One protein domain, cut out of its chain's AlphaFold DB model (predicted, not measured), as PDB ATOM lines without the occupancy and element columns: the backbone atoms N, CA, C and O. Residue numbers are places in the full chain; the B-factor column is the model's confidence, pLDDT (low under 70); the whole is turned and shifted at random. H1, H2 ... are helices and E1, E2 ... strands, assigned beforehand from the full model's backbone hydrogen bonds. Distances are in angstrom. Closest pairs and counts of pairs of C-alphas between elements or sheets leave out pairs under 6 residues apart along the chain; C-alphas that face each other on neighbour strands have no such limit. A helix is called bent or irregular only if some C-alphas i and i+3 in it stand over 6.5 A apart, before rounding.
ATOM      1  N   LEU A  13      48.951 -14.854 223.102       39.66
ATOM      2  CA  LEU A  13      49.775 -15.399 224.171       39.66
ATOM      3  C   LEU A  13      49.422 -14.685 225.472       39.66
ATOM      4  O   LEU A  13      49.657 -13.484 225.585       39.66
ATOM      5  N   GLY A  14      48.892 -15.424 226.446       41.09
ATOM      6  CA  GLY A  14      48.955 -15.006 227.843       41.09
ATOM      7  C   GLY A  14      50.359 -15.302 228.366       41.09
ATOM      8  O   GLY A  14      50.856 -16.417 228.201       41.09
ATOM      9  N   ALA A  15      51.032 -14.309 228.938       44.69
ATOM     10  CA  ALA A  15      52.331 -14.498 229.578       44.69
ATOM     11  C   ALA A  15      52.118 -14.554 231.094       44.69
ATOM     12  O   ALA A  15      51.293 -13.835 231.619       44.69
ATOM     13  N   LEU A  16      52.845 -15.379 231.835       42.88
ATOM     14  CA  LEU A  16      52.839 -15.319 233.299       42.88
ATOM     15  C   LEU A  16      54.227 -14.883 233.751       42.88
ATOM     16  O   LEU A  16      55.151 -15.687 233.740       42.88
ATOM     17  N   ASN A  17      54.361 -13.603 234.098       42.72
ATOM     18  CA  ASN A  17      55.462 -13.028 234.877       42.72
ATOM     19  C   ASN A  17      56.890 -13.473 234.469       42.72
ATOM     20  O   ASN A  17      57.619 -14.088 235.246       42.72
ATOM     21  N   LEU A  18      57.308 -13.176 233.230       47.88
ATOM     22  CA  LEU A  18      58.645 -13.523 232.719       47.88
ATOM     23  C   LEU A  18      59.505 -12.269 232.450       47.88
ATOM     24  O   LEU A  18      59.012 -11.331 231.827       47.88
ATOM     25  N   PRO A  19      60.804 -12.249 232.804       47.97
ATOM     26  CA  PRO A  19      61.763 -11.236 232.352       47.97
ATOM     27  C   PRO A  19      61.947 -11.221 230.819       47.97
ATOM     28  O   PRO A  19      61.885 -12.263 230.165       47.97
ATOM     29  N   SER A  20      62.249 -10.051 230.238       50.09
ATOM     30  CA  SER A  20      62.378  -9.804 228.780       50.09
ATOM     31  C   SER A  20      63.220 -10.828 227.976       50.09
ATOM     32  O   SER A  20      62.798 -11.208 226.876       50.09
ATOM     33  N   PRO A  21      64.358 -11.364 228.475       48.38
ATOM     34  CA  PRO A  21      65.111 -12.398 227.752       48.38
ATOM     35  C   PRO A  21      64.361 -13.735 227.674       48.38
ATOM     36  O   PRO A  21      64.352 -14.396 226.634       48.38
ATOM     37  N   ILE A  22      63.678 -14.106 228.760       48.44
ATOM     38  CA  ILE A  22      62.948 -15.370 228.886       48.44
ATOM     39  C   ILE A  22      61.656 -15.308 228.072       48.44
ATOM     40  O   ILE A  22      61.318 -16.274 227.396       48.44
ATOM     41  N   GLN A  23      60.993 -14.148 228.022       49.25
ATOM     42  CA  GLN A  23      59.845 -13.929 227.138       49.25
ATOM     43  C   GLN A  23      60.190 -14.168 225.665       49.25
ATOM     44  O   GLN A  23      59.429 -14.827 224.964       49.25
ATOM     45  N   LYS A  24      61.334 -13.664 225.176       51.06
ATOM     46  CA  LYS A  24      61.756 -13.867 223.778       51.06
ATOM     47  C   LYS A  24      62.063 -15.331 223.478       51.06
ATOM     48  O   LYS A  24      61.643 -15.832 222.438       51.06
ATOM     49  N   HIS A  25      62.760 -16.009 224.389       52.34
ATOM     50  CA  HIS A  25      63.067 -17.429 224.248       52.34
ATOM     51  C   HIS A  25      61.789 -18.279 224.258       52.34
ATOM     52  O   HIS A  25      61.545 -19.024 223.315       52.34
ATOM     53  N   LYS A  26      60.902 -18.061 225.236       50.19
ATOM     54  CA  LYS A  26      59.598 -18.727 225.317       50.19
ATOM     55  C   LYS A  26      58.706 -18.418 224.121       50.19
ATOM     56  O   LYS A  26      58.059 -19.318 223.610       50.19
ATOM     57  N   ARG A  27      58.709 -17.185 223.610       49.75
ATOM     58  CA  ARG A  27      57.989 -16.817 222.380       49.75
ATOM     59  C   ARG A  27      58.507 -17.579 221.160       49.75
ATOM     60  O   ARG A  27      57.703 -17.952 220.313       49.75
ATOM     61  N   ARG A  28      59.818 -17.815 221.064       53.50
ATOM     62  CA  ARG A  28      60.398 -18.645 220.005       53.50
ATOM     63  C   ARG A  28      60.011 -20.116 220.176       53.50
ATOM     64  O   ARG A  28      59.550 -20.707 219.209       53.50
ATOM     65  N   GLU A  29      60.099 -20.665 221.390       51.28
ATOM     66  CA  GLU A  29      59.620 -22.026 221.693       51.28
ATOM     67  C   GLU A  29      58.131 -22.188 221.352       51.28
ATOM     68  O   GLU A  29      57.732 -23.201 220.792       51.28
ATOM     69  N   VAL A  30      57.306 -21.167 221.615       48.59
ATOM     70  CA  VAL A  30      55.895 -21.136 221.203       48.59
ATOM     71  C   VAL A  30      55.763 -21.174 219.697       48.59
ATOM     72  O   VAL A  30      54.936 -21.910 219.182       48.59
ATOM     73  N   GLN A  31      56.516 -20.342 218.979       49.25
ATOM     74  CA  GLN A  31      56.443 -20.315 217.524       49.25
ATOM     75  C   GLN A  31      56.833 -21.671 216.939       49.25
ATOM     76  O   GLN A  31      56.111 -22.170 216.087       49.25
ATOM     77  N   GLU A  32      57.903 -22.293 217.437       52.69
ATOM     78  CA  GLU A  32      58.326 -23.639 217.036       52.69
ATOM     79  C   GLU A  32      57.277 -24.701 217.415       52.69
ATOM     80  O   GLU A  32      56.942 -25.549 216.591       52.69
ATOM     81  N   PHE A  33      56.671 -24.622 218.606       49.62
ATOM     82  CA  PHE A  33      55.569 -25.504 219.007       49.62
ATOM     83  C   PHE A  33      54.344 -25.333 218.102       49.62
ATOM     84  O   PHE A  33      53.761 -26.322 217.678       49.62
ATOM     85  N   ILE A  34      53.940 -24.095 217.807       46.28
ATOM     86  CA  ILE A  34      52.790 -23.788 216.950       46.28
ATOM     87  C   ILE A  34      53.054 -24.271 215.531       46.28
ATOM     88  O   ILE A  34      52.153 -24.844 214.931       46.28
ATOM     89  N   LEU A  35      54.263 -24.077 215.003       50.53
ATOM     90  CA  LEU A  35      54.649 -24.595 213.694       50.53
ATOM     91  C   LEU A  35      54.575 -26.125 213.682       50.53
ATOM     92  O   LEU A  35      53.833 -26.667 212.873       50.53
ATOM     93  N   ASN A  36      55.189 -26.804 214.656       52.50
ATOM     94  CA  ASN A  36      55.109 -28.263 214.792       52.50
ATOM     95  C   ASN A  36      53.673 -28.770 215.003       52.50
ATOM     96  O   ASN A  36      53.312 -29.845 214.536       52.50
ATOM     97  N   TYR A  37      52.838 -28.037 215.743       47.41
ATOM     98  CA  TYR A  37      51.442 -28.401 215.984       47.41
ATOM     99  C   TYR A  37      50.590 -28.189 214.736       47.41
ATOM    100  O   TYR A  37      49.748 -29.025 214.438       47.41
ATOM    101  N   VAL A  38      50.801 -27.097 213.996       47.44
ATOM    102  CA  VAL A  38      50.156 -26.864 212.699       47.44
ATOM    103  C   VAL A  38      50.583 -27.941 211.713       47.44
ATOM    104  O   VAL A  38      49.712 -28.489 211.054       47.44
ATOM    105  N   GLU A  39      51.864 -28.304 211.669       53.28
ATOM    106  CA  GLU A  39      52.374 -29.408 210.850       53.28
ATOM    107  C   GLU A  39      51.719 -30.740 211.240       53.28
ATOM    108  O   GLU A  39      51.143 -31.400 210.384       53.28
ATOM    109  N   LYS A  40      51.674 -31.094 212.531       52.03
ATOM    110  CA  LYS A  40      51.012 -32.325 213.003       52.03
ATOM    111  C   LYS A  40      49.500 -32.325 212.793       52.03
ATOM    112  O   LYS A  40      48.928 -33.339 212.419       52.03
ATOM    113  N   ALA A  41      48.824 -31.205 213.028       44.28
ATOM    114  CA  ALA A  41      47.387 -31.080 212.798       44.28
ATOM    115  C   ALA A  41      47.060 -31.099 211.299       44.28
ATOM    116  O   ALA A  41      46.021 -31.627 210.913       44.28
ATOM    117  N   GLN A  42      47.948 -30.565 210.455       49.00
ATOM    118  CA  GLN A  42      47.891 -30.735 209.007       49.00
ATOM    119  C   GLN A  42      48.120 -32.189 208.617       49.00
ATOM    120  O   GLN A  42      47.358 -32.682 207.798       49.00
ATOM    121  N   GLU A  43      49.087 -32.891 209.211       49.03
ATOM    122  CA  GLU A  43      49.302 -34.325 208.989       49.03
ATOM    123  C   GLU A  43      48.064 -35.135 209.373       49.03
ATOM    124  O   GLU A  43      47.625 -35.977 208.602       49.03
ATOM    125  N   LEU A 142      44.580 -21.196 218.422       73.88
ATOM    126  CA  LEU A 142      45.401 -21.752 219.487       73.88
ATOM    127  C   LEU A 142      45.351 -20.830 220.694       73.88
ATOM    128  O   LEU A 142      45.456 -19.609 220.558       73.88
ATOM    129  N   ILE A 143      45.227 -21.430 221.872       78.12
ATOM    130  CA  ILE A 143      45.453 -20.768 223.150       78.12
ATOM    131  C   ILE A 143      46.736 -21.320 223.762       78.12
ATOM    132  O   ILE A 143      47.015 -22.517 223.665       78.12
ATOM    133  N   GLY A 144      47.531 -20.437 224.358       80.19
ATOM    134  CA  GLY A 144      48.812 -20.781 224.954       80.19
ATOM    135  C   GLY A 144      48.997 -20.138 226.318       80.19
ATOM    136  O   GLY A 144      48.735 -18.946 226.476       80.19
ATOM    137  N   PHE A 145      49.501 -20.927 227.263       81.88
ATOM    138  CA  PHE A 145      49.887 -20.508 228.606       81.88
ATOM    139  C   PHE A 145      51.322 -20.950 228.863       81.88
ATOM    140  O   PHE A 145      51.690 -22.083 228.559       81.88
ATOM    141  N   ILE A 146      52.138 -20.066 229.427       77.94
ATOM    142  CA  ILE A 146      53.549 -20.336 229.711       77.94
ATOM    143  C   ILE A 146      53.887 -19.765 231.075       77.94
ATOM    144  O   ILE A 146      53.476 -18.652 231.390       77.94
ATOM    145  N   TRP A 147      54.682 -20.502 231.837       81.75
ATOM    146  CA  TRP A 147      55.241 -20.090 233.116       81.75
ATOM    147  C   TRP A 147      56.671 -20.637 233.269       81.75
ATOM    148  O   TRP A 147      57.222 -21.247 232.348       81.75
ATOM    149  N   TRP A 148      57.313 -20.386 234.414       68.31
ATOM    150  CA  TRP A 148      58.759 -20.592 234.578       68.31
ATOM    151  C   TRP A 148      59.233 -22.033 234.303       68.31
ATOM    152  O   TRP A 148      60.284 -22.221 233.699       68.31
ATOM    153  N   ASN A 149      58.445 -23.042 234.688       76.06
ATOM    154  CA  ASN A 149      58.771 -24.464 234.540       76.06
ATOM    155  C   ASN A 149      57.754 -25.247 233.696       76.06
ATOM    156  O   ASN A 149      57.663 -26.469 233.817       76.06
ATOM    157  N   GLY A 150      56.971 -24.576 232.850       72.56
ATOM    158  CA  GLY A 150      55.986 -25.279 232.040       72.56
ATOM    159  C   GLY A 150      55.272 -24.414 231.019       72.56
ATOM    160  O   GLY A 150      55.357 -23.187 231.015       72.56
ATOM    161  N   TYR A 151      54.588 -25.095 230.113       80.50
ATOM    162  CA  TYR A 151      53.755 -24.484 229.096       80.50
ATOM    163  C   TYR A 151      52.639 -25.443 228.702       80.50
ATOM    164  O   TYR A 151      52.785 -26.663 228.811       80.50
ATOM    165  N   ILE A 152      51.537 -24.887 228.211       77.94
ATOM    166  CA  ILE A 152      50.430 -25.619 227.601       77.94
ATOM    167  C   ILE A 152      49.955 -24.841 226.388       77.94
ATOM    168  O   ILE A 152      49.736 -23.635 226.462       77.94
ATOM    169  N   PHE A 153      49.720 -25.563 225.300       76.56
ATOM    170  CA  PHE A 153      49.013 -25.053 224.138       76.56
ATOM    171  C   PHE A 153      47.868 -25.991 223.805       76.56
ATOM    172  O   PHE A 153      48.013 -27.215 223.857       76.56
ATOM    173  N   ARG A 154      46.728 -25.414 223.449       72.75
ATOM    174  CA  ARG A 154      45.550 -26.161 223.022       72.75
ATOM    175  C   ARG A 154      44.945 -25.507 221.797       72.75
ATOM    176  O   ARG A 154      44.909 -24.282 221.686       72.75
ATOM    177  N   ARG A 155      44.465 -26.347 220.885       77.56
ATOM    178  CA  ARG A 155      43.562 -25.922 219.823       77.56
ATOM    179  C   ARG A 155      42.165 -25.759 220.385       77.56
ATOM    180  O   ARG A 155      41.756 -26.534 221.241       77.56
ATOM    181  N   PHE A 156      41.459 -24.771 219.859       76.88
ATOM    182  CA  PHE A 156      40.031 -24.603 220.065       76.88
ATOM    183  C   PHE A 156      39.370 -24.273 218.724       76.88
ATOM    184  O   PHE A 156      39.998 -23.682 217.847       76.88
ATOM    185  N   ASP A 157      38.116 -24.672 218.539       73.12
ATOM    186  CA  ASP A 157      37.436 -24.501 217.246       73.12
ATOM    187  C   ASP A 157      36.461 -23.312 217.241       73.12
ATOM    188  O   ASP A 157      36.175 -22.737 216.191       73.12
ATOM    189  N   ASN A 158      36.014 -22.878 218.420       76.00
ATOM    190  CA  ASN A 158      34.987 -21.850 218.566       76.00
ATOM    191  C   ASN A 158      35.551 -20.427 218.620       76.00
ATOM    192  O   ASN A 158      36.711 -20.190 218.945       76.00
ATOM    193  N   TRP A 159      34.698 -19.441 218.352       79.62
ATOM    194  CA  TRP A 159      35.023 -18.052 218.665       79.62
ATOM    195  C   TRP A 159      35.107 -17.857 220.183       79.62
ATOM    196  O   TRP A 159      34.274 -18.371 220.935       79.62
ATOM    197  N   LEU A 160      36.102 -17.086 220.631       80.81
ATOM    198  CA  LEU A 160      36.238 -16.738 222.041       80.81
ATOM    199  C   LEU A 160      35.287 -15.597 222.398       80.81
ATOM    200  O   LEU A 160      35.317 -14.527 221.788       80.81
ATOM    201  N   ASN A 161      34.476 -15.834 223.417       85.38
ATOM    202  CA  ASN A 161      33.760 -14.833 224.194       85.38
ATOM    203  C   ASN A 161      34.065 -15.074 225.686       85.38
ATOM    204  O   ASN A 161      34.914 -15.899 226.010       85.38
ATOM    205  N   SER A 162      33.428 -14.340 226.601       82.25
ATOM    206  CA  SER A 162      33.716 -14.483 228.037       82.25
ATOM    207  C   SER A 162      33.431 -15.894 228.565       82.25
ATOM    208  O   SER A 162      34.254 -16.430 229.307       82.25
ATOM    209  N   ASP A 163      32.331 -16.507 228.118       80.00
ATOM    210  CA  ASP A 163      31.928 -17.854 228.523       80.00
ATOM    211  C   ASP A 163      32.871 -18.908 227.932       80.00
ATOM    212  O   ASP A 163      33.549 -19.631 228.665       80.00
ATOM    213  N   THR A 164      33.009 -18.930 226.602       85.56
ATOM    214  CA  THR A 164      33.814 -19.943 225.906       85.56
ATOM    215  C   THR A 164      35.296 -19.824 226.239       85.56
ATOM    216  O   THR A 164      36.014 -20.822 226.201       85.56
ATOM    217  N   TYR A 165      35.773 -18.631 226.605       89.69
ATOM    218  CA  TYR A 165      37.139 -18.441 227.074       89.69
ATOM    219  C   TYR A 165      37.388 -19.133 228.411       89.69
ATOM    220  O   TYR A 165      38.383 -19.843 228.531       89.69
ATOM    221  N   CYS A 166      36.495 -18.979 229.393       90.06
ATOM    222  CA  CYS A 166      36.652 -19.633 230.691       90.06
ATOM    223  C   CYS A 166      36.656 -21.155 230.547       90.06
ATOM    224  O   CYS A 166      37.515 -21.814 231.132       90.06
ATOM    225  N   ASP A 167      35.761 -21.700 229.723       89.56
ATOM    226  CA  ASP A 167      35.709 -23.137 229.448       89.56
ATOM    227  C   ASP A 167      36.997 -23.621 228.778       89.56
ATOM    228  O   ASP A 167      37.615 -24.579 229.241       89.56
ATOM    229  N   THR A 168      37.466 -22.894 227.759       89.62
ATOM    230  CA  THR A 168      38.710 -23.213 227.041       89.62
ATOM    231  C   THR A 168      39.926 -23.165 227.974       89.62
ATOM    232  O   THR A 168      40.793 -24.039 227.922       89.62
ATOM    233  N   VAL A 169      40.013 -22.157 228.851       90.12
ATOM    234  CA  VAL A 169      41.102 -22.027 229.836       90.12
ATOM    235  C   VAL A 169      41.026 -23.159 230.859       90.12
ATOM    236  O   VAL A 169      42.044 -23.779 231.169       90.12
ATOM    237  N   ASN A 170      39.830 -23.447 231.371       90.69
ATOM    238  CA  ASN A 170      39.612 -24.497 232.353       90.69
ATOM    239  C   ASN A 170      39.982 -25.871 231.791       90.69
ATOM    240  O   ASN A 170      40.699 -26.623 232.445       90.69
ATOM    241  N   GLU A 171      39.555 -26.181 230.568       89.50
ATOM    242  CA  GLU A 171      39.926 -27.410 229.873       89.50
ATOM    243  C   GLU A 171      41.446 -27.500 229.698       89.50
ATOM    244  O   GLU A 171      42.062 -28.492 230.103       89.50
ATOM    245  N   ALA A 172      42.067 -26.436 229.176       87.31
ATOM    246  CA  ALA A 172      43.499 -26.400 228.910       87.31
ATOM    247  C   ALA A 172      44.344 -26.570 230.180       87.31
ATOM    248  O   ALA A 172      45.350 -27.282 230.155       87.31
ATOM    249  N   LEU A 173      43.949 -25.933 231.284       88.31
ATOM    250  CA  LEU A 173      44.742 -25.877 232.511       88.31
ATOM    251  C   LEU A 173      44.327 -26.893 233.575       88.31
ATOM    252  O   LEU A 173      45.081 -27.053 234.531       88.31
ATOM    253  N   SER A 174      43.202 -27.600 233.419       88.19
ATOM    254  CA  SER A 174      42.614 -28.531 234.403       88.19
ATOM    255  C   SER A 174      43.637 -29.423 235.124       88.19
ATOM    256  O   SER A 174      43.655 -29.479 236.354       88.19
ATOM    257  N   GLY A 175      44.554 -30.052 234.383       87.38
ATOM    258  CA  GLY A 175      45.603 -30.924 234.933       87.38
ATOM    259  C   GLY A 175      46.731 -30.216 235.700       87.38
ATOM    260  O   GLY A 175      47.576 -30.876 236.301       87.38
ATOM    261  N   ASN A 176      46.775 -28.883 235.685       86.94
ATOM    262  CA  ASN A 176      47.845 -28.069 236.267       86.94
ATOM    263  C   ASN A 176      47.347 -26.999 237.248       86.94
ATOM    264  O   ASN A 176      48.181 -26.368 237.887       86.94
ATOM    265  N   LEU A 177      46.034 -26.840 237.455       87.25
ATOM    266  CA  LEU A 177      45.472 -25.794 238.328       87.25
ATOM    267  C   LEU A 177      46.064 -25.795 239.742       87.25
ATOM    268  O   LEU A 177      46.383 -24.739 240.273       87.25
ATOM    269  N   ARG A 178      46.314 -26.974 240.329       85.06
ATOM    270  CA  ARG A 178      46.971 -27.075 241.647       85.06
ATOM    271  C   ARG A 178      48.385 -26.487 241.663       85.06
ATOM    272  O   ARG A 178      48.793 -25.941 242.678       85.06
ATOM    273  N   LYS A 179      49.129 -26.605 240.560       85.38
ATOM    274  CA  LYS A 179      50.504 -26.089 240.430       85.38
ATOM    275  C   LYS A 179      50.544 -24.583 240.178       85.38
ATOM    276  O   LYS A 179      51.583 -23.976 240.393       85.38
ATOM    277  N   LEU A 180      49.443 -24.023 239.682       83.31
ATOM    278  CA  LEU A 180      49.317 -22.613 239.315       83.31
ATOM    279  C   LEU A 180      48.721 -21.763 240.448       83.31
ATOM    280  O   LEU A 180      48.503 -20.572 240.264       83.31
ATOM    281  N   ASN A 181      48.452 -22.356 241.613       88.38
ATOM    282  CA  ASN A 181      47.960 -21.627 242.777       88.38
ATOM    283  C   ASN A 181      48.969 -20.539 243.194       88.38
ATOM    284  O   ASN A 181      50.161 -20.817 243.334       88.38
ATOM    285  N   GLY A 182      48.489 -19.309 243.366       86.88
ATOM    286  CA  GLY A 182      49.288 -18.132 243.710       86.88
ATOM    287  C   GLY A 182      50.029 -17.500 242.530       86.88
ATOM    288  O   GLY A 182      50.870 -16.630 242.738       86.88
ATOM    289  N   PHE A 183      49.777 -17.940 241.293       89.38
ATOM    290  CA  PHE A 183      50.436 -17.370 240.116       89.38
ATOM    291  C   PHE A 183      49.732 -16.090 239.659       89.38
ATOM    292  O   PHE A 183      48.514 -15.972 239.765       89.38
ATOM    293  N   LEU A 184      50.504 -15.174 239.064       88.50
ATOM    294  CA  LEU A 184      50.010 -13.928 238.477       88.50
ATOM    295  C   LEU A 184      49.747 -14.072 236.972       88.50
ATOM    296  O   LEU A 184      50.707 -14.085 236.198       88.50
ATOM    297  N   PHE A 185      48.470 -14.112 236.580       88.50
ATOM    298  CA  PHE A 185      47.908 -14.108 235.224       88.50
ATOM    299  C   PHE A 185      48.124 -12.808 234.456       88.50
ATOM    300  O   PHE A 185      47.458 -11.819 234.737       88.50
ATOM    301  N   ILE A 186      48.992 -12.816 233.434       85.44
ATOM    302  CA  ILE A 186      49.202 -11.667 232.535       85.44
ATOM    303  C   ILE A 186      48.662 -11.989 231.139       85.44
ATOM    304  O   ILE A 186      48.833 -13.076 230.581       85.44
ATOM    305  N   SER A 187      47.975 -11.020 230.548       86.31
ATOM    306  CA  SER A 187      47.364 -11.166 229.231       86.31
ATOM    307  C   SER A 187      47.381  -9.853 228.453       86.31
ATOM    308  O   SER A 187      47.791  -8.817 228.965       86.31
ATOM    309  N   ASP A 188      46.921  -9.889 227.204       80.62
ATOM    310  CA  ASP A 188      46.832  -8.731 226.303       80.62
ATOM    311  C   ASP A 188      45.630  -7.799 226.586       80.62
ATOM    312  O   ASP A 188      45.371  -6.877 225.814       80.62
ATOM    313  N   GLY A 189      44.881  -8.025 227.674       80.62
ATOM    314  CA  GLY A 189      43.810  -7.130 228.126       80.62
ATOM    315  C   GLY A 189      42.541  -7.129 227.265       80.62
ATOM    316  O   GLY A 189      41.706  -6.232 227.412       80.62
ATOM    317  N   VAL A 190      42.353  -8.106 226.369       81.88
ATOM    318  CA  VAL A 190      41.105  -8.202 225.590       81.88
ATOM    319  C   VAL A 190      39.895  -8.444 226.495       81.88
ATOM    320  O   VAL A 190      40.005  -9.034 227.568       81.88
ATOM    321  N   LYS A 191      38.712  -7.991 226.055       85.62
ATOM    322  CA  LYS A 191      37.505  -7.871 226.900       85.62
ATOM    323  C   LYS A 191      37.193  -9.113 227.744       85.62
ATOM    324  O   LYS A 191      36.882  -8.978 228.923       85.62
ATOM    325  N   TRP A 192      37.286 -10.310 227.169       87.44
ATOM    326  CA  TRP A 192      36.971 -11.553 227.878       87.44
ATOM    327  C   TRP A 192      38.016 -11.953 228.933       87.44
ATOM    328  O   TRP A 192      37.632 -12.575 229.921       87.44
ATOM    329  N   HIS A 193      39.278 -11.514 228.818       87.62
ATOM    330  CA  HIS A 193      40.299 -11.688 229.869       87.62
ATOM    331  C   HIS A 193      40.022 -10.828 231.108       87.62
ATOM    332  O   HIS A 193      40.544 -11.100 232.179       87.62
ATOM    333  N   ARG A 194      39.210  -9.775 230.974       87.62
ATOM    334  CA  ARG A 194      38.822  -8.879 232.078       87.62
ATOM    335  C   ARG A 194      37.363  -9.052 232.492       87.62
ATOM    336  O   ARG A 194      36.836  -8.256 233.267       87.62
ATOM    337  N   SER A 195      36.695 -10.070 231.954       91.56
ATOM    338  CA  SER A 195      35.300 -10.344 232.271       91.56
ATOM    339  C   SER A 195      35.145 -10.720 233.748       91.56
ATOM    340  O   SER A 195      36.019 -11.355 234.338       91.56
ATOM    341  N   ALA A 196      34.008 -10.364 234.351       92.56
ATOM    342  CA  ALA A 196      33.708 -10.743 235.732       92.56
ATOM    343  C   ALA A 196      33.719 -12.270 235.928       92.56
ATOM    344  O   ALA A 196      34.093 -12.766 236.986       92.56
ATOM    345  N   GLN A 197      33.339 -13.016 234.892       92.19
ATOM    346  CA  GLN A 197      33.373 -14.473 234.884       92.19
ATOM    347  C   GLN A 197      34.802 -15.012 234.947       92.19
ATOM    348  O   GLN A 197      35.082 -15.881 235.769       92.19
ATOM    349  N   PHE A 198      35.716 -14.462 234.144       92.50
ATOM    350  CA  PHE A 198      37.114 -14.877 234.189       92.50
ATOM    351  C   PHE A 198      37.789 -14.477 235.505       92.50
ATOM    352  O   PHE A 198      38.526 -15.275 236.070       92.50
ATOM    353  N   LYS A 199      37.452 -13.305 236.063       92.69
ATOM    354  CA  LYS A 199      37.890 -12.918 237.415       92.69
ATOM    355  C   LYS A 199      37.463 -13.946 238.468       92.69
ATOM    356  O   LYS A 199      38.305 -14.453 239.193       92.69
ATOM    357  N   ARG A 200      36.191 -14.364 238.461       94.00
ATOM    358  CA  ARG A 200      35.706 -15.437 239.353       94.00
ATOM    359  C   ARG A 200      36.434 -16.763 239.135       94.00
ATOM    360  O   ARG A 200      36.636 -17.508 240.090       94.00
ATOM    361  N   TRP A 201      36.796 -17.087 237.891       93.19
ATOM    362  CA  TRP A 201      37.595 -18.274 237.588       93.19
ATOM    363  C   TRP A 201      38.993 -18.171 238.218       93.19
ATOM    364  O   TRP A 201      39.424 -19.109 238.885       93.19
ATOM    365  N   CYS A 202      39.658 -17.024 238.084       92.50
ATOM    366  CA  CYS A 202      40.938 -16.732 238.728       92.50
ATOM    367  C   CYS A 202      40.847 -16.856 240.259       92.50
ATOM    368  O   CYS A 202      41.608 -17.625 240.848       92.50
ATOM    369  N   ASP A 203      39.851 -16.215 240.878       93.19
ATOM    370  CA  ASP A 203      39.619 -16.255 242.328       93.19
ATOM    371  C   ASP A 203      39.420 -17.693 242.830       93.19
ATOM    372  O   ASP A 203      40.028 -18.117 243.814       93.19
ATOM    373  N   LYS A 204      38.619 -18.492 242.108       93.19
ATOM    374  CA  LYS A 204      38.346 -19.899 242.439       93.19
ATOM    375  C   LYS A 204      39.619 -20.745 242.525       93.19
ATOM    376  O   LYS A 204      39.671 -21.682 243.321       93.19
ATOM    377  N   TYR A 205      40.620 -20.449 241.699       91.62
ATOM    378  CA  TYR A 205      41.881 -21.195 241.651       91.62
ATOM    379  C   TYR A 205      43.047 -20.466 242.332       91.62
ATOM    380  O   TYR A 205      44.183 -20.934 242.241       91.62
ATOM    381  N   ASN A 206      42.761 -19.379 243.060       92.81
ATOM    382  CA  ASN A 206      43.751 -18.520 243.705       92.81
ATOM    383  C   ASN A 206      44.834 -18.040 242.722       92.81
ATOM    384  O   ASN A 206      46.027 -18.110 243.010       92.81
ATOM    385  N   ILE A 207      44.422 -17.637 241.524       91.62
ATOM    386  CA  ILE A 207      45.288 -17.061 240.496       91.62
ATOM    387  C   ILE A 207      45.051 -15.555 240.519       91.62
ATOM    388  O   ILE A 207      43.920 -15.107 240.363       91.62
ATOM    389  N   GLU A 208      46.103 -14.768 240.697       89.94
ATOM    390  CA  GLU A 208      46.004 -13.311 240.685       89.94
ATOM    391  C   GLU A 208      45.919 -12.821 239.238       89.94
ATOM    392  O   GLU A 208      46.692 -13.259 238.393       89.94
ATOM    393  N   LEU A 209      44.987 -11.926 238.914       87.94
ATOM    394  CA  LEU A 209      44.894 -11.344 237.576       87.94
ATOM    395  C   LEU A 209      45.662 -10.020 237.535       87.94
ATOM    396  O   LEU A 209      45.340  -9.096 238.273       87.94
ATOM    397  N   CYS A 210      46.644  -9.913 236.643       83.75
ATOM    398  CA  CYS A 210      47.331  -8.659 236.358       83.75
ATOM    399  C   CYS A 210      46.410  -7.777 235.505       83.75
ATOM    400  O   CYS A 210      46.144  -8.102 234.341       83.75
TER     401      CYS A 210
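What this domain is: This is residues 13 to 43 and 142 to 210 of the 211 residues of a protein of Rotaria sordida (UniProt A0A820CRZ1). A small three-stranded sheet stands in the middle, with the long helix H1 slanting over one face and the kinked helix H2 over the other, which makes three layers. H3 and the longer H4 pack on residues 162 to 166 of H2, away from the sheet. The printed part has 100 residues, with four named helices and three named strands in the order E1 H1 E2 E3 H2 H3 H4; the sheet's order is E1 E2 E3, mixed, and the class is mixed, helices and strands. The whole is compact, with a radius of gyration of the C-alphas of 13.6 A, and rounded, with spans of 37 by 32 by 25 A.

How they stand to each other: In the sheet, E2, residues 142 to 147, is the inner strand between E1, residues 13 to 15, and E3, residues 150 to 156. E2 and E3 form a hairpin, antiparallel at 168 degrees, with N 145 and O 152 at 2.8 A and N 143 and O 154 at 2.9 A, within hydrogen-bond range. E1 and E2 are parallel at 14 degrees; C-alphas 13 and 144 face each other at 5.5 A, but no backbone N and O across this pair are within hydrogen-bond range. H1, residues 20 to 43, is on the sheet at a height of 9.6 A, over E2 and E3 and only just over E1, with 3 of its C-alphas there. It runs slantwise to the strands, at 36 degrees to E2 on the local plane; its closest C-alphas to E2 are those of Lys 26 and Ile 146, 7.6 A apart. H2, residues 162 to 180, is on the opposite face at a height of 9.7 A, over E2 and E3. It runs along the strands, at 26 degrees to E3 on the local plane, and the closest C-alphas of the two are those of Arg 154 and Ala 172, 6.2 A apart. H2 has a kink of 80 degrees near residue 174 and is irregular, with C-alphas 175 and 178 7.9 A apart. With its residues 162 to 166 alone it touches H4, residues 196 to 204, at a shallow tilt of 14 degrees, the same way; the closest C-alphas are those of Cys 166 and Phe 198, 5.9 A apart. With residues 162 to 165 alone it touches H3, residues 191 to 194, where the closest C-alphas, of Ser 162 and Trp 192, are 4.4 A apart. H1 and H2 are apart. Every O i to N i+4 pair is within hydrogen-bond range in H1 and H4, against 11 of 15 in H2; H3 is too short for such a pair.

Where its parts are: E1 begins at C-alpha 13, (49.775, -15.399, 224.171), and is 6.0 A long. H1 is 34.1 A long and ends at C-alpha 43, (49.302, -34.325, 208.989). E2 measures 16.9 A, E3 20.0 A, H2 20.9 A and H3 5.4 A. H4, 12.3 A long, ends at C-alpha 204, (38.346, -19.899, 242.439). Residues 184 to 185 pair with residues 208 to 209, parallel.

The domain as a whole: The C-alphas farthest apart are those of Glu 43 and Asp 203, 39.1 A. Residues 44 to 141 are not printed, and C-alphas 43 and 142 are 16.8 A apart across this cut. Of the links that are printed whole, none is long. The mean pLDDT of the printed part is 73.8; residues 13 to 43 and residue 148 are under 70.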